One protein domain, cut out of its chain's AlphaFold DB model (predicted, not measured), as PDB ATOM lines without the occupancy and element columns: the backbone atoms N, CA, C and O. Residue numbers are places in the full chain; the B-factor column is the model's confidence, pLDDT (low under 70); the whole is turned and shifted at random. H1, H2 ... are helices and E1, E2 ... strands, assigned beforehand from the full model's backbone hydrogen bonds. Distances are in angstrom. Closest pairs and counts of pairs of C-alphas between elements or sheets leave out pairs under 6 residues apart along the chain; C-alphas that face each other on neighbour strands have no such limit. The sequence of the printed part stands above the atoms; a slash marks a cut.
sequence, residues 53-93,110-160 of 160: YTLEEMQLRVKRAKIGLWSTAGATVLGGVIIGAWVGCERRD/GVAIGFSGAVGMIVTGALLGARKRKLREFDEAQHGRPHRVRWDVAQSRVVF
ATOM      1  N   TYR A  53      -4.719   9.075 -10.827       75.06
ATOM      2  CA  TYR A  53      -6.066   9.624 -10.662       75.06
ATOM      3  C   TYR A  53      -6.914   9.517 -11.926       75.06
ATOM      4  O   TYR A  53      -6.431   9.738 -13.046       75.06
ATOM      5  N   THR A  54      -8.203   9.255 -11.723       80.94
ATOM      6  CA  THR A  54      -9.228   9.354 -12.766       80.94
ATOM      7  C   THR A  54      -9.695  10.802 -12.936       80.94
ATOM      8  O   THR A  54      -9.598  11.637 -12.031       80.94
ATOM      9  N   LEU A  55     -10.223  11.129 -14.117       77.00
ATOM     10  CA  LEU A  55     -10.692  12.484 -14.420       77.00
ATOM     11  C   LEU A  55     -11.842  12.931 -13.496       77.00
ATOM     12  O   LEU A  55     -11.902  14.093 -13.090       77.00
ATOM     13  N   GLU A  56     -12.701  11.992 -13.102       81.25
ATOM     14  CA  GLU A  56     -13.793  12.193 -12.140       81.25
ATOM     15  C   GLU A  56     -13.273  12.635 -10.761       81.25
ATOM     16  O   GLU A  56     -13.768  13.604 -10.174       81.25
ATOM     17  N   GLU A  57     -12.209  11.996 -10.270       83.31
ATOM     18  CA  GLU A  57     -11.582  12.350  -8.993       83.31
ATOM     19  C   GLU A  57     -10.914  13.727  -9.042       83.31
ATOM     20  O   GLU A  57     -11.015  14.508  -8.085       83.31
ATOM     21  N   MET A  58     -10.274  14.073 -10.166       78.31
ATOM     22  CA  MET A  58      -9.728  15.418 -10.358       78.31
ATOM     23  C   MET A  58     -10.836  16.478 -10.347       78.31
ATOM     24  O   MET A  58     -10.693  17.502  -9.669       78.31
ATOM     25  N   GLN A  59     -11.963  16.235 -11.024       83.25
ATOM     26  CA  GLN A  59     -13.097  17.162 -11.028       83.25
ATOM     27  C   GLN A  59     -13.696  17.361  -9.629       83.25
ATOM     28  O   GLN A  59     -14.009  18.497  -9.249       83.25
ATOM     29  N   LEU A  60     -13.805  16.298  -8.828       87.31
ATOM     30  CA  LEU A  60     -14.273  16.381  -7.440       87.31
ATOM     31  C   LEU A  60     -13.352  17.249  -6.570       87.31
ATOM     32  O   LEU A  60     -13.830  18.121  -5.833       87.31
ATOM     33  N   ARG A  61     -12.030  17.081  -6.695       79.62
ATOM     34  CA  ARG A  61     -11.051  17.907  -5.966       79.62
ATOM     35  C   ARG A  61     -11.115  19.374  -6.390       79.62
ATOM     36  O   ARG A  61     -11.025  20.261  -5.539       79.62
ATOM     37  N   VAL A  62     -11.333  19.643  -7.676       80.50
ATOM     38  CA  VAL A  62     -11.513  21.010  -8.189       80.50
ATOM     39  C   VAL A  62     -12.813  21.631  -7.680       80.50
ATOM     40  O   VAL A  62     -12.790  22.787  -7.260       80.50
ATOM     41  N   LYS A  63     -13.931  20.891  -7.640       85.56
ATOM     42  CA  LYS A  63     -15.195  21.393  -7.070       85.56
ATOM     43  C   LYS A  63     -15.029  21.801  -5.605       85.56
ATOM     44  O   LYS A  63     -15.453  22.895  -5.235       85.56
ATOM     45  N   ARG A  64     -14.360  20.977  -4.793       83.00
ATOM     46  CA  ARG A  64     -14.102  21.296  -3.378       83.00
ATOM     47  C   ARG A  64     -13.183  22.513  -3.227       83.00
ATOM     48  O   ARG A  64     -13.487  23.413  -2.449       83.00
ATOM     49  N   ALA A  65     -12.116  22.591  -4.026       78.06
ATOM     50  CA  ALA A  65     -11.223  23.752  -4.041       78.06
ATOM     51  C   ALA A  65     -11.943  25.038  -4.482       78.06
ATOM     52  O   ALA A  65     -11.694  26.105  -3.929       78.06
ATOM     53  N   LYS A  66     -12.874  24.940  -5.437       82.44
ATOM     54  CA  LYS A  66     -13.682  26.071  -5.904       82.44
ATOM     55  C   LYS A  66     -14.560  26.616  -4.780       82.44
ATOM     56  O   LYS A  66     -14.584  27.824  -4.592       82.44
ATOM     57  N   ILE A  67     -15.233  25.754  -4.015       80.94
ATOM     58  CA  ILE A  67     -16.047  26.177  -2.861       80.94
ATOM     59  C   ILE A  67     -15.183  26.934  -1.840       80.94
ATOM     60  O   ILE A  67     -15.559  28.025  -1.413       80.94
ATOM     61  N   GLY A  68     -13.991  26.412  -1.527       78.31
ATOM     62  CA  GLY A  68     -13.026  27.103  -0.666       78.31
ATOM     63  C   GLY A  68     -12.624  28.475  -1.219       78.31
ATOM     64  O   GLY A  68     -12.671  29.471  -0.499       78.31
ATOM     65  N   LEU A  69     -12.336  28.557  -2.519       77.31
ATOM     66  CA  LEU A  69     -11.973  29.806  -3.190       77.31
ATOM     67  C   LEU A  69     -13.076  30.872  -3.086       77.31
ATOM     68  O   LEU A  69     -12.786  32.016  -2.737       77.31
ATOM     69  N   TRP A  70     -14.339  30.505  -3.333       77.19
ATOM     70  CA  TRP A  70     -15.466  31.439  -3.209       77.19
ATOM     71  C   TRP A  70     -15.627  31.967  -1.783       77.19
ATOM     72  O   TRP A  70     -15.915  33.151  -1.612       77.19
ATOM     73  N   SER A  71     -15.371  31.137  -0.767       79.44
ATOM     74  CA  SER A  71     -15.419  31.589   0.628       79.44
ATOM     75  C   SER A  71     -14.356  32.656   0.927       79.44
ATOM     76  O   SER A  71     -14.669  33.703   1.494       79.44
ATOM     77  N   THR A  72     -13.120  32.457   0.451       73.06
ATOM     78  CA  THR A  72     -12.025  33.425   0.643       73.06
ATOM     79  C   THR A  72     -12.242  34.720  -0.142       73.06
ATOM     80  O   THR A  72     -11.956  35.810   0.360       73.06
ATOM     81  N   ALA A  73     -12.816  34.625  -1.346       76.62
ATOM     82  CA  ALA A  73     -13.184  35.792  -2.139       76.62
ATOM     83  C   ALA A  73     -14.257  36.628  -1.424       76.62
ATOM     84  O   ALA A  73     -14.101  37.842  -1.303       76.62
ATOM     85  N   GLY A  74     -15.293  35.979  -0.875       75.75
ATOM     86  CA  GLY A  74     -16.339  36.648  -0.097       75.75
ATOM     87  C   GLY A  74     -15.787  37.383   1.127       75.75
ATOM     88  O   GLY A  74     -16.108  38.553   1.333       75.75
ATOM     89  N   ALA A  75     -14.891  36.742   1.884       74.88
ATOM     90  CA  ALA A  75     -14.244  37.362   3.042       74.88
ATOM     91  C   ALA A  75     -13.413  38.602   2.661       74.88
ATOM     92  O   ALA A  75     -13.435  39.605   3.371       74.88
ATOM     93  N   THR A  76     -12.725  38.563   1.516       74.62
ATOM     94  CA  THR A  76     -11.895  39.689   1.058       74.62
ATOM     95  C   THR A  76     -12.746  40.888   0.643       74.62
ATOM     96  O   THR A  76     -12.418  42.022   0.990       74.62
ATOM     97  N   VAL A  77     -13.866  40.653  -0.049       75.69
ATOM     98  CA  VAL A  77     -14.807  41.725  -0.415       75.69
ATOM     99  C   VAL A  77     -15.412  42.350   0.840       75.69
ATOM    100  O   VAL A  77     -15.428  43.573   0.958       75.69
ATOM    101  N   LEU A  78     -15.844  41.530   1.805       73.69
ATOM    102  CA  LEU A  78     -16.408  42.025   3.062       73.69
ATOM    103  C   LEU A  78     -15.388  42.874   3.843       73.69
ATOM    104  O   LEU A  78     -15.718  43.968   4.300       73.69
ATOM    105  N   GLY A  79     -14.136  42.412   3.930       74.56
ATOM    106  CA  GLY A  79     -13.040  43.165   4.542       74.56
ATOM    107  C   GLY A  79     -12.768  44.494   3.832       74.56
ATOM    108  O   GLY A  79     -12.621  45.524   4.489       74.56
ATOM    109  N   GLY A  80     -12.783  44.504   2.495       73.88
ATOM    110  CA  GLY A  80     -12.623  45.719   1.695       73.88
ATOM    111  C   GLY A  80     -13.741  46.745   1.908       73.88
ATOM    112  O   GLY A  80     -13.456  47.938   1.994       73.88
ATOM    113  N   VAL A  81     -14.995  46.300   2.056       73.62
ATOM    114  CA  VAL A  81     -16.140  47.188   2.341       73.62
ATOM    115  C   VAL A  81     -16.005  47.842   3.716       73.62
ATOM    116  O   VAL A  81     -16.232  49.044   3.834       73.62
ATOM    117  N   ILE A  82     -15.588  47.086   4.737       72.69
ATOM    118  CA  ILE A  82     -15.367  47.626   6.089       72.69
ATOM    119  C   ILE A  82     -14.257  48.688   6.066       72.69
ATOM    120  O   ILE A  82     -14.435  49.771   6.622       72.69
ATOM    121  N   ILE A  83     -13.146  48.417   5.373       72.75
ATOM    122  CA  ILE A  83     -12.042  49.380   5.224       72.75
ATOM    123  C   ILE A  83     -12.507  50.626   4.452       72.75
ATOM    124  O   ILE A  83     -12.238  51.748   4.874       72.75
ATOM    125  N   GLY A  84     -13.240  50.449   3.349       72.06
ATOM    126  CA  GLY A  84     -13.753  51.558   2.540       72.06
ATOM    127  C   GLY A  84     -14.748  52.446   3.290       72.06
ATOM    128  O   GLY A  84     -14.686  53.670   3.168       72.06
ATOM    129  N   ALA A  85     -15.623  51.852   4.107       71.00
ATOM    130  CA  ALA A  85     -16.546  52.589   4.968       71.00
ATOM    131  C   ALA A  85     -15.798  53.436   6.010       71.00
ATOM    132  O   ALA A  85     -16.174  54.582   6.248       71.00
ATOM    133  N   TRP A  86     -14.705  52.907   6.567       70.94
ATOM    134  CA  TRP A  86     -13.869  53.623   7.532       70.94
ATOM    135  C   TRP A  86     -13.210  54.865   6.906       70.94
ATOM    136  O   TRP A  86     -13.359  55.970   7.424       70.94
ATOM    137  N   VAL A  87     -12.602  54.715   5.722       72.44
ATOM    138  CA  VAL A  87     -11.999  55.833   4.962       72.44
ATOM    139  C   VAL A  87     -13.048  56.875   4.541       72.44
ATOM    140  O   VAL A  87     -12.766  58.072   4.483       72.44
ATOM    141  N   GLY A  88     -14.275  56.437   4.240       68.81
ATOM    142  CA  GLY A  88     -15.384  57.327   3.888       68.81
ATOM    143  C   GLY A  88     -15.873  58.194   5.052       68.81
ATOM    144  O   GLY A  88     -16.238  59.349   4.827       68.81
ATOM    145  N   CYS A  89     -15.855  57.670   6.281       68.69
ATOM    146  CA  CYS A  89     -16.200  58.427   7.488       68.69
ATOM    147  C   CYS A  89     -15.156  59.504   7.811       68.69
ATOM    148  O   CYS A  89     -15.530  60.630   8.132       68.69
ATOM    149  N   GLU A  90     -13.866  59.208   7.636       64.44
ATOM    150  CA  GLU A  90     -12.773  60.143   7.947       64.44
ATOM    151  C   GLU A  90     -12.801  61.412   7.073       64.44
ATOM    152  O   GLU A  90     -12.427  62.495   7.513       64.44
ATOM    153  N   ARG A  91     -13.350  61.322   5.853       63.25
ATOM    154  CA  ARG A  91     -13.568  62.495   4.984       63.25
ATOM    155  C   ARG A  91     -14.717  63.408   5.416       63.25
ATOM    156  O   ARG A  91     -14.816  64.510   4.883       63.25
ATOM    157  N   ARG A  92     -15.613  62.957   6.299       58.88
ATOM    158  CA  ARG A  92     -16.839  63.692   6.651       58.88
ATOM    159  C   ARG A  92     -16.737  64.475   7.962       58.88
ATOM    160  O   ARG A  92     -17.486  65.429   8.113       58.88
ATOM    161  N   ASP A  93     -15.796  64.122   8.839       53.88
ATOM    162  CA  ASP A  93     -15.634  64.720  10.179       53.88
ATOM    163  C   ASP A  93     -14.540  65.799  10.277       53.88
ATOM    164  O   ASP A  93     -14.186  66.248  11.363       53.88
ATOM    165  N   GLY A 110      -4.373  48.589   9.044       59.78
ATOM    166  CA  GLY A 110      -5.155  48.517   7.807       59.78
ATOM    167  C   GLY A 110      -4.301  48.169   6.586       59.78
ATOM    168  O   GLY A 110      -4.667  47.297   5.794       59.78
ATOM    169  N   VAL A 111      -3.124  48.792   6.468       64.94
ATOM    170  CA  VAL A 111      -2.192  48.551   5.356       64.94
ATOM    171  C   VAL A 111      -1.640  47.122   5.396       64.94
ATOM    172  O   VAL A 111      -1.657  46.431   4.377       64.94
ATOM    173  N   ALA A 112      -1.222  46.634   6.568       66.25
ATOM    174  CA  ALA A 112      -0.691  45.276   6.710       66.25
ATOM    175  C   ALA A 112      -1.724  44.195   6.332       66.25
ATOM    176  O   ALA A 112      -1.397  43.239   5.622       66.25
ATOM    177  N   ILE A 113      -2.986  44.372   6.742       67.69
ATOM    178  CA  ILE A 113      -4.068  43.435   6.405       67.69
ATOM    179  C   ILE A 113      -4.365  43.477   4.900       67.69
ATOM    180  O   ILE A 113      -4.437  42.419   4.271       67.69
ATOM    181  N   GLY A 114      -4.446  44.671   4.301       67.50
ATOM    182  CA  GLY A 114      -4.680  44.831   2.862       67.50
ATOM    183  C   GLY A 114      -3.610  44.159   1.994       67.50
ATOM    184  O   GLY A 114      -3.941  43.415   1.067       67.50
ATOM    185  N   PHE A 115      -2.328  44.342   2.331       73.62
ATOM    186  CA  PHE A 115      -1.232  43.708   1.590       73.62
ATOM    187  C   PHE A 115      -1.224  42.185   1.748       73.62
ATOM    188  O   PHE A 115      -1.010  41.476   0.763       73.62
ATOM    189  N   SER A 116      -1.512  41.666   2.946       74.25
ATOM    190  CA  SER A 116      -1.562  40.213   3.166       74.25
ATOM    191  C   SER A 116      -2.641  39.529   2.309       74.25
ATOM    192  O   SER A 116      -2.378  38.491   1.695       74.25
ATOM    193  N   GLY A 117      -3.818  40.155   2.172       74.19
ATOM    194  CA  GLY A 117      -4.897  39.674   1.306       74.19
ATOM    195  C   GLY A 117      -4.520  39.669  -0.180       74.19
ATOM    196  O   GLY A 117      -4.736  38.669  -0.868       74.19
ATOM    197  N   ALA A 118      -3.899  40.748  -0.669       73.50
ATOM    198  CA  ALA A 118      -3.470  40.852  -2.065       73.50
ATOM    199  C   ALA A 118      -2.423  39.785  -2.430       73.50
ATOM    200  O   ALA A 118      -2.552  39.115  -3.457       73.50
ATOM    201  N   VAL A 119      -1.426  39.570  -1.565       79.19
ATOM    202  CA  VAL A 119      -0.406  38.529  -1.770       79.19
ATOM    203  C   VAL A 119      -1.048  37.139  -1.794       79.19
ATOM    204  O   VAL A 119      -0.756  36.347  -2.692       79.19
ATOM    205  N   GLY A 120      -1.979  36.859  -0.876       76.50
ATOM    206  CA  GLY A 120      -2.724  35.598  -0.852       76.50
ATOM    207  C   GLY A 120      -3.505  35.341  -2.145       76.50
ATOM    208  O   GLY A 120      -3.461  34.231  -2.686       76.50
ATOM    209  N   MET A 121      -4.158  36.370  -2.697       80.12
ATOM    210  CA  MET A 121      -4.862  36.272  -3.980       80.12
ATOM    211  C   MET A 121      -3.918  36.011  -5.157       80.12
ATOM    212  O   MET A 121      -4.238  35.179  -6.007       80.12
ATOM    213  N   ILE A 122      -2.751  36.662  -5.201       79.06
ATOM    214  CA  ILE A 122      -1.764  36.466  -6.276       79.06
ATOM    215  C   ILE A 122      -1.228  35.030  -6.258       79.06
ATOM    216  O   ILE A 122      -1.238  34.355  -7.289       79.06
ATOM    217  N   VAL A 123      -0.817  34.535  -5.086       81.56
ATOM    218  CA  VAL A 123      -0.294  33.166  -4.934       81.56
ATOM    219  C   VAL A 123      -1.366  32.132  -5.290       81.56
ATOM    220  O   VAL A 123      -1.108  31.197  -6.052       81.56
ATOM    221  N   THR A 124      -2.596  32.329  -4.809       81.19
ATOM    222  CA  THR A 124      -3.725  31.437  -5.116       81.19
ATOM    223  C   THR A 124      -4.070  31.462  -6.608       81.19
ATOM    224  O   THR A 124      -4.299  30.410  -7.212       81.19
ATOM    225  N   GLY A 125      -4.056  32.643  -7.230       78.38
ATOM    226  CA  GLY A 125      -4.278  32.820  -8.664       78.38
ATOM    227  C   GLY A 125      -3.222  32.112  -9.513       78.38
ATOM    228  O   GLY A 125      -3.573  31.416 -10.467       78.38
ATOM    229  N   ALA A 126      -1.945  32.209  -9.132       79.19
ATOM    230  CA  ALA A 126      -0.848  31.526  -9.816       79.19
ATOM    231  C   ALA A 126      -0.981  29.993  -9.737       79.19
ATOM    232  O   ALA A 126      -0.878  29.307 -10.759       79.19
ATOM    233  N   LEU A 127      -1.294  29.454  -8.552       81.75
ATOM    234  CA  LEU A 127      -1.532  28.017  -8.347       81.75
ATOM    235  C   LEU A 127      -2.716  27.496  -9.175       81.75
ATOM    236  O   LEU A 127      -2.624  26.441  -9.812       81.75
ATOM    237  N   LEU A 128      -3.823  28.243  -9.206       80.12
ATOM    238  CA  LEU A 128      -4.989  27.900 -10.022       80.12
ATOM    239  C   LEU A 128      -4.687  27.985 -11.520       80.12
ATOM    240  O   LEU A 128      -5.126  27.116 -12.274       80.12
ATOM    241  N   GLY A 129      -3.915  28.985 -11.953       83.12
ATOM    242  CA  GLY A 129      -3.483  29.143 -13.341       83.12
ATOM    243  C   GLY A 129      -2.649  27.957 -13.828       83.12
ATOM    244  O   GLY A 129      -2.946  27.383 -14.879       83.12
ATOM    245  N   ALA A 130      -1.673  27.523 -13.025       82.00
ATOM    246  CA  ALA A 130      -0.852  26.351 -13.330       82.00
ATOM    247  C   ALA A 130      -1.697  25.068 -13.437       82.00
ATOM    248  O   ALA A 130      -1.546  24.298 -14.389       82.00
ATOM    249  N   ARG A 131      -2.649  24.864 -12.514       79.19
ATOM    250  CA  ARG A 131      -3.573  23.717 -12.564       79.19
ATOM    251  C   ARG A 131      -4.495  23.749 -13.777       79.19
ATOM    252  O   ARG A 131      -4.703  22.713 -14.402       79.19
ATOM    253  N   LYS A 132      -5.035  24.919 -14.125       82.38
ATOM    254  CA  LYS A 132      -5.929  25.072 -15.280       82.38
ATOM    255  C   LYS A 132      -5.202  24.779 -16.592       82.38
ATOM    256  O   LYS A 132      -5.797  24.186 -17.486       82.38
ATOM    257  N   ARG A 133      -3.915  25.138 -16.689       84.06
ATOM    258  CA  ARG A 133      -3.077  24.808 -17.849       84.06
ATOM    259  C   ARG A 133      -2.910  23.296 -18.014       84.06
ATOM    260  O   ARG A 133      -3.158  22.801 -19.104       84.06
ATOM    261  N   LYS A 134      -2.602  22.571 -16.931       81.75
ATOM    262  CA  LYS A 134      -2.518  21.099 -16.963       81.75
ATOM    263  C   LYS A 134      -3.847  20.442 -17.330       81.75
ATOM    264  O   LYS A 134      -3.870  19.521 -18.129       81.75
ATOM    265  N   LEU A 135      -4.957  20.930 -16.774       81.44
ATOM    266  CA  LEU A 135      -6.293  20.430 -17.115       81.44
ATOM    267  C   LEU A 135      -6.599  20.578 -18.604       81.44
ATOM    268  O   LEU A 135      -7.121  19.651 -19.203       81.44
ATOM    269  N   ARG A 136      -6.244  21.722 -19.197       83.62
ATOM    270  CA  ARG A 136      -6.435  21.959 -20.629       83.62
ATOM    271  C   ARG A 136      -5.573  21.033 -21.487       83.62
ATOM    272  O   ARG A 136      -6.048  20.537 -22.494       83.62
ATOM    273  N   GLU A 137      -4.340  20.772 -21.065       83.38
ATOM    274  CA  GLU A 137      -3.444  19.833 -21.744       83.38
ATOM    275  C   GLU A 137      -3.971  18.389 -21.680       83.38
ATOM    276  O   GLU A 137      -3.950  17.681 -22.683       83.38
ATOM    277  N   PHE A 138      -4.533  17.974 -20.539       81.19
ATOM    278  CA  PHE A 138      -5.218  16.682 -20.417       81.19
ATOM    279  C   PHE A 138      -6.487  16.599 -21.267       81.19
ATOM    280  O   PHE A 138      -6.735  15.568 -21.884       81.19
ATOM    281  N   ASP A 139      -7.277  17.671 -21.310       80.50
ATOM    282  CA  ASP A 139      -8.502  17.740 -22.108       80.50
ATOM    283  C   ASP A 139      -8.197  17.653 -23.614       80.50
ATOM    284  O   ASP A 139      -8.855  16.908 -24.340       80.50
ATOM    285  N   GLU A 140      -7.134  18.330 -24.062       81.81
ATOM    286  CA  GLU A 140      -6.609  18.252 -25.433       81.81
ATOM    287  C   GLU A 140      -6.036  16.861 -25.764       81.81
ATOM    288  O   GLU A 140      -6.168  16.397 -26.898       81.81
ATOM    289  N   ALA A 141      -5.428  16.172 -24.792       78.25
ATOM    290  CA  ALA A 141      -4.950  14.800 -24.970       78.25
ATOM    291  C   ALA A 141      -6.100  13.780 -25.054       78.25
ATOM    292  O   ALA A 141      -6.005  12.819 -25.813       78.25
ATOM    293  N   GLN A 142      -7.189  13.990 -24.304       73.25
ATOM    294  CA  GLN A 142      -8.346  13.090 -24.293       73.25
ATOM    295  C   GLN A 142      -9.259  13.246 -25.506       73.25
ATOM    296  O   GLN A 142      -9.714  12.246 -26.055       73.25
ATOM    297  N   HIS A 143      -9.532  14.478 -25.929       76.69
ATOM    298  CA  HIS A 143     -10.398  14.724 -27.084       76.69
ATOM    299  C   HIS A 143      -9.670  14.527 -28.419       76.69
ATOM    300  O   HIS A 143     -10.283  14.649 -29.481       76.69
ATOM    301  N   GLY A 144      -8.368  14.220 -28.365       66.56
ATOM    302  CA  GLY A 144      -7.469  14.328 -29.499       66.56
ATOM    303  C   GLY A 144      -7.349  15.788 -29.933       66.56
ATOM    304  O   GLY A 144      -8.254  16.611 -29.759       66.56
ATOM    305  N   ARG A 145      -6.235  16.147 -30.576       61.25
ATOM    306  CA  ARG A 145      -6.286  17.349 -31.417       61.25
ATOM    307  C   ARG A 145      -7.452  17.136 -32.377       61.25
ATOM    308  O   ARG A 145      -7.506  16.047 -32.944       61.25
ATOM    309  N   PRO A 146      -8.359  18.112 -32.570       57.81
ATOM    310  CA  PRO A 146      -9.375  17.986 -33.596       57.81
ATOM    311  C   PRO A 146      -8.617  17.749 -34.895       57.81
ATOM    312  O   PRO A 146      -7.996  18.675 -35.430       57.81
ATOM    313  N   HIS A 147      -8.577  16.493 -35.350       56.97
ATOM    314  CA  HIS A 147      -8.101  16.173 -36.675       56.97
ATOM    315  C   HIS A 147      -9.024  16.987 -37.551       56.97
ATOM    316  O   HIS A 147     -10.237  16.772 -37.576       56.97
ATOM    317  N   ARG A 148      -8.477  18.053 -38.137       58.16
ATOM    318  CA  ARG A 148      -9.212  18.828 -39.117       58.16
ATOM    319  C   ARG A 148      -9.365  17.873 -40.275       58.16
ATOM    320  O   ARG A 148      -8.477  17.802 -41.114       58.16
ATOM    321  N   VAL A 149     -10.463  17.130 -40.252       62.03
ATOM    322  CA  VAL A 149     -10.924  16.308 -41.352       62.03
ATOM    323  C   VAL A 149     -11.096  17.280 -42.505       62.03
ATOM    324  O   VAL A 149     -12.072  18.030 -42.584       62.03
ATOM    325  N   ARG A 150     -10.056  17.388 -43.327       69.12
ATOM    326  CA  ARG A 150     -10.071  18.207 -44.525       69.12
ATOM    327  C   ARG A 150     -10.563  17.284 -45.614       69.12
ATOM    328  O   ARG A 150      -9.897  16.324 -45.984       69.12
ATOM    329  N   TRP A 151     -11.765  17.573 -46.087       71.31
ATOM    330  CA  TRP A 151     -12.283  16.933 -47.276       71.31
ATOM    331  C   TRP A 151     -11.435  17.383 -48.467       71.31
ATOM    332  O   TRP A 151     -11.450  18.566 -48.818       71.31
ATOM    333  N   ASP A 152     -10.664  16.470 -49.055       80.12
ATOM    334  CA  ASP A 152      -9.947  16.764 -50.291       80.12
ATOM    335  C   ASP A 152     -10.925  16.633 -51.464       80.12
ATOM    336  O   ASP A 152     -11.275  15.535 -51.904       80.12
ATOM    337  N   VAL A 153     -11.398  17.786 -51.945       84.06
ATOM    338  CA  VAL A 153     -12.363  17.885 -53.050       84.06
ATOM    339  C   VAL A 153     -11.762  17.356 -54.355       84.06
ATOM    340  O   VAL A 153     -12.498  16.851 -55.196       84.06
ATOM    341  N   ALA A 154     -10.436  17.420 -54.528       80.94
ATOM    342  CA  ALA A 154      -9.786  16.991 -55.766       80.94
ATOM    343  C   ALA A 154      -9.755  15.465 -55.920       80.94
ATOM    344  O   ALA A 154      -9.665  14.957 -57.035       80.94
ATOM    345  N   GLN A 155      -9.819  14.731 -54.809       80.56
ATOM    346  CA  GLN A 155      -9.691  13.274 -54.804       80.56
ATOM    347  C   GLN A 155     -10.899  12.561 -54.192       80.56
ATOM    348  O   GLN A 155     -10.856  11.342 -54.029       80.56
ATOM    349  N   SER A 156     -11.968  13.300 -53.866       85.69
ATOM    350  CA  SER A 156     -13.205  12.777 -53.267       85.69
ATOM    351  C   SER A 156     -12.946  11.832 -52.090       85.69
ATOM    352  O   SER A 156     -13.640  10.829 -51.923       85.69
ATOM    353  N   ARG A 157     -11.912  12.120 -51.291       74.50
ATOM    354  CA  ARG A 157     -11.480  11.257 -50.191       74.50
ATOM    355  C   ARG A 157     -11.248  12.053 -48.923       74.50
ATOM    356  O   ARG A 157     -10.733  13.170 -48.940       74.50
ATOM    357  N   VAL A 158     -11.652  11.443 -47.816       65.00
ATOM    358  CA  VAL A 158     -11.402  11.955 -46.475       65.00
ATOM    359  C   VAL A 158      -9.954  11.653 -46.133       65.00
ATOM    360  O   VAL A 158      -9.567  10.486 -46.092       65.00
ATOM    361  N   VAL A 159      -9.156  12.694 -45.916       66.31
ATOM    362  CA  VAL A 159      -7.784  12.547 -45.427       66.31
ATOM    363  C   VAL A 159      -7.794  12.881 -43.937       66.31
ATOM    364  O   VAL A 159      -8.317  13.930 -43.542       66.31
ATOM    365  N   PHE A 160      -7.292  11.949 -43.130       66.00
ATOM    366  CA  PHE A 160      -7.202  12.046 -41.670       66.00
ATOM    367  C   PHE A 160      -5.853  12.630 -41.245       66.00
ATOM    368  O   PHE A 160      -4.839  12.272 -41.887       66.00
TER     369      PHE A 160
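Overview. This is residues 53 to 93 and 110 to 160 of the 160 residues of an uncharacterized protein of Myxococcales bacterium SG8_38_1 (UniProt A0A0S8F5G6). Two long helices, H1 and H2, run side by side in opposite ways at a shallow tilt, close only near Thr 76 and Gly 117, and beyond the last residue of H2 the backbone runs on to a small two-strand hairpin, E1 and E2, at one end of a rod. Residues 84 to 93, of which 84 to 90 belong to H1, stick out at the other end, and residues 140 to 146, of which 140 to 142 belong to H2, stand free on the way to the hairpin. The printed part has 92 residues with two named helices and two named strands, in the order H1, H2, E1, E2; the sheet has the order E1 - E2 and is antiparallel, and the class is mostly helix. The whole is extended, with a radius of gyration of the C-alphas of 23.7 A and spans of 83 by 34 by 17 A.

Arrangement. The sheet is made of E1, residues 150 to 152, and E2, residues 157 to 159, antiparallel neighbours with 142 degrees between their N-to-C directions. They form a hairpin with a tight link of 4 residues. The C-alphas of Trp 151 and Val 158 face each other at 5.1 A, and N 152 and O 157 are within hydrogen-bond range at 3.3 A. A short link of 7 residues joins H2, residues 110 to 142, to E1. H2 is apart from E2. H1, residues 55 to 90, is apart from both strands. H1 and H2 are close but not clearly touching, with 2 pairs of C-alphas within 8 A; their closest C-alphas, those of Thr 76 and Gly 117, are 7.0 A apart. Their lines stand at a shallow tilt of 25 degrees, opposite ways, and their centres are 13.1 A apart. In H1 and H2 every O i to N i+4 pair is within hydrogen-bond range.

Along the chain. E1 runs from Arg 150 to Asp 152 and E2 from Arg 157 to Val 159, where C-alpha 159 is at (-7.784, 12.547, -45.427). H2 measures 47.9 A from C-alpha 110 at (-5.155, 48.517, 7.807) to C-alpha 142. H1 measures 52.7 A from C-alpha 55 at (-10.692, 12.484, -14.420) to C-alpha 90.

Size, cuts and confidence. The two C-alphas farthest apart, those of Asp 93 and Gln 155, are 83.1 A apart. Residues 94 to 109 are not printed, and C-alphas 93 and 110 are 19.4 A apart across this cut, which lies in the link from H1 to H2. Of the links that are printed whole, none is long. The mean pLDDT of the printed part is 75.0; it is under 70 at residues 88 to 93, 110 to 114, 144 to 150 and 158 to 160.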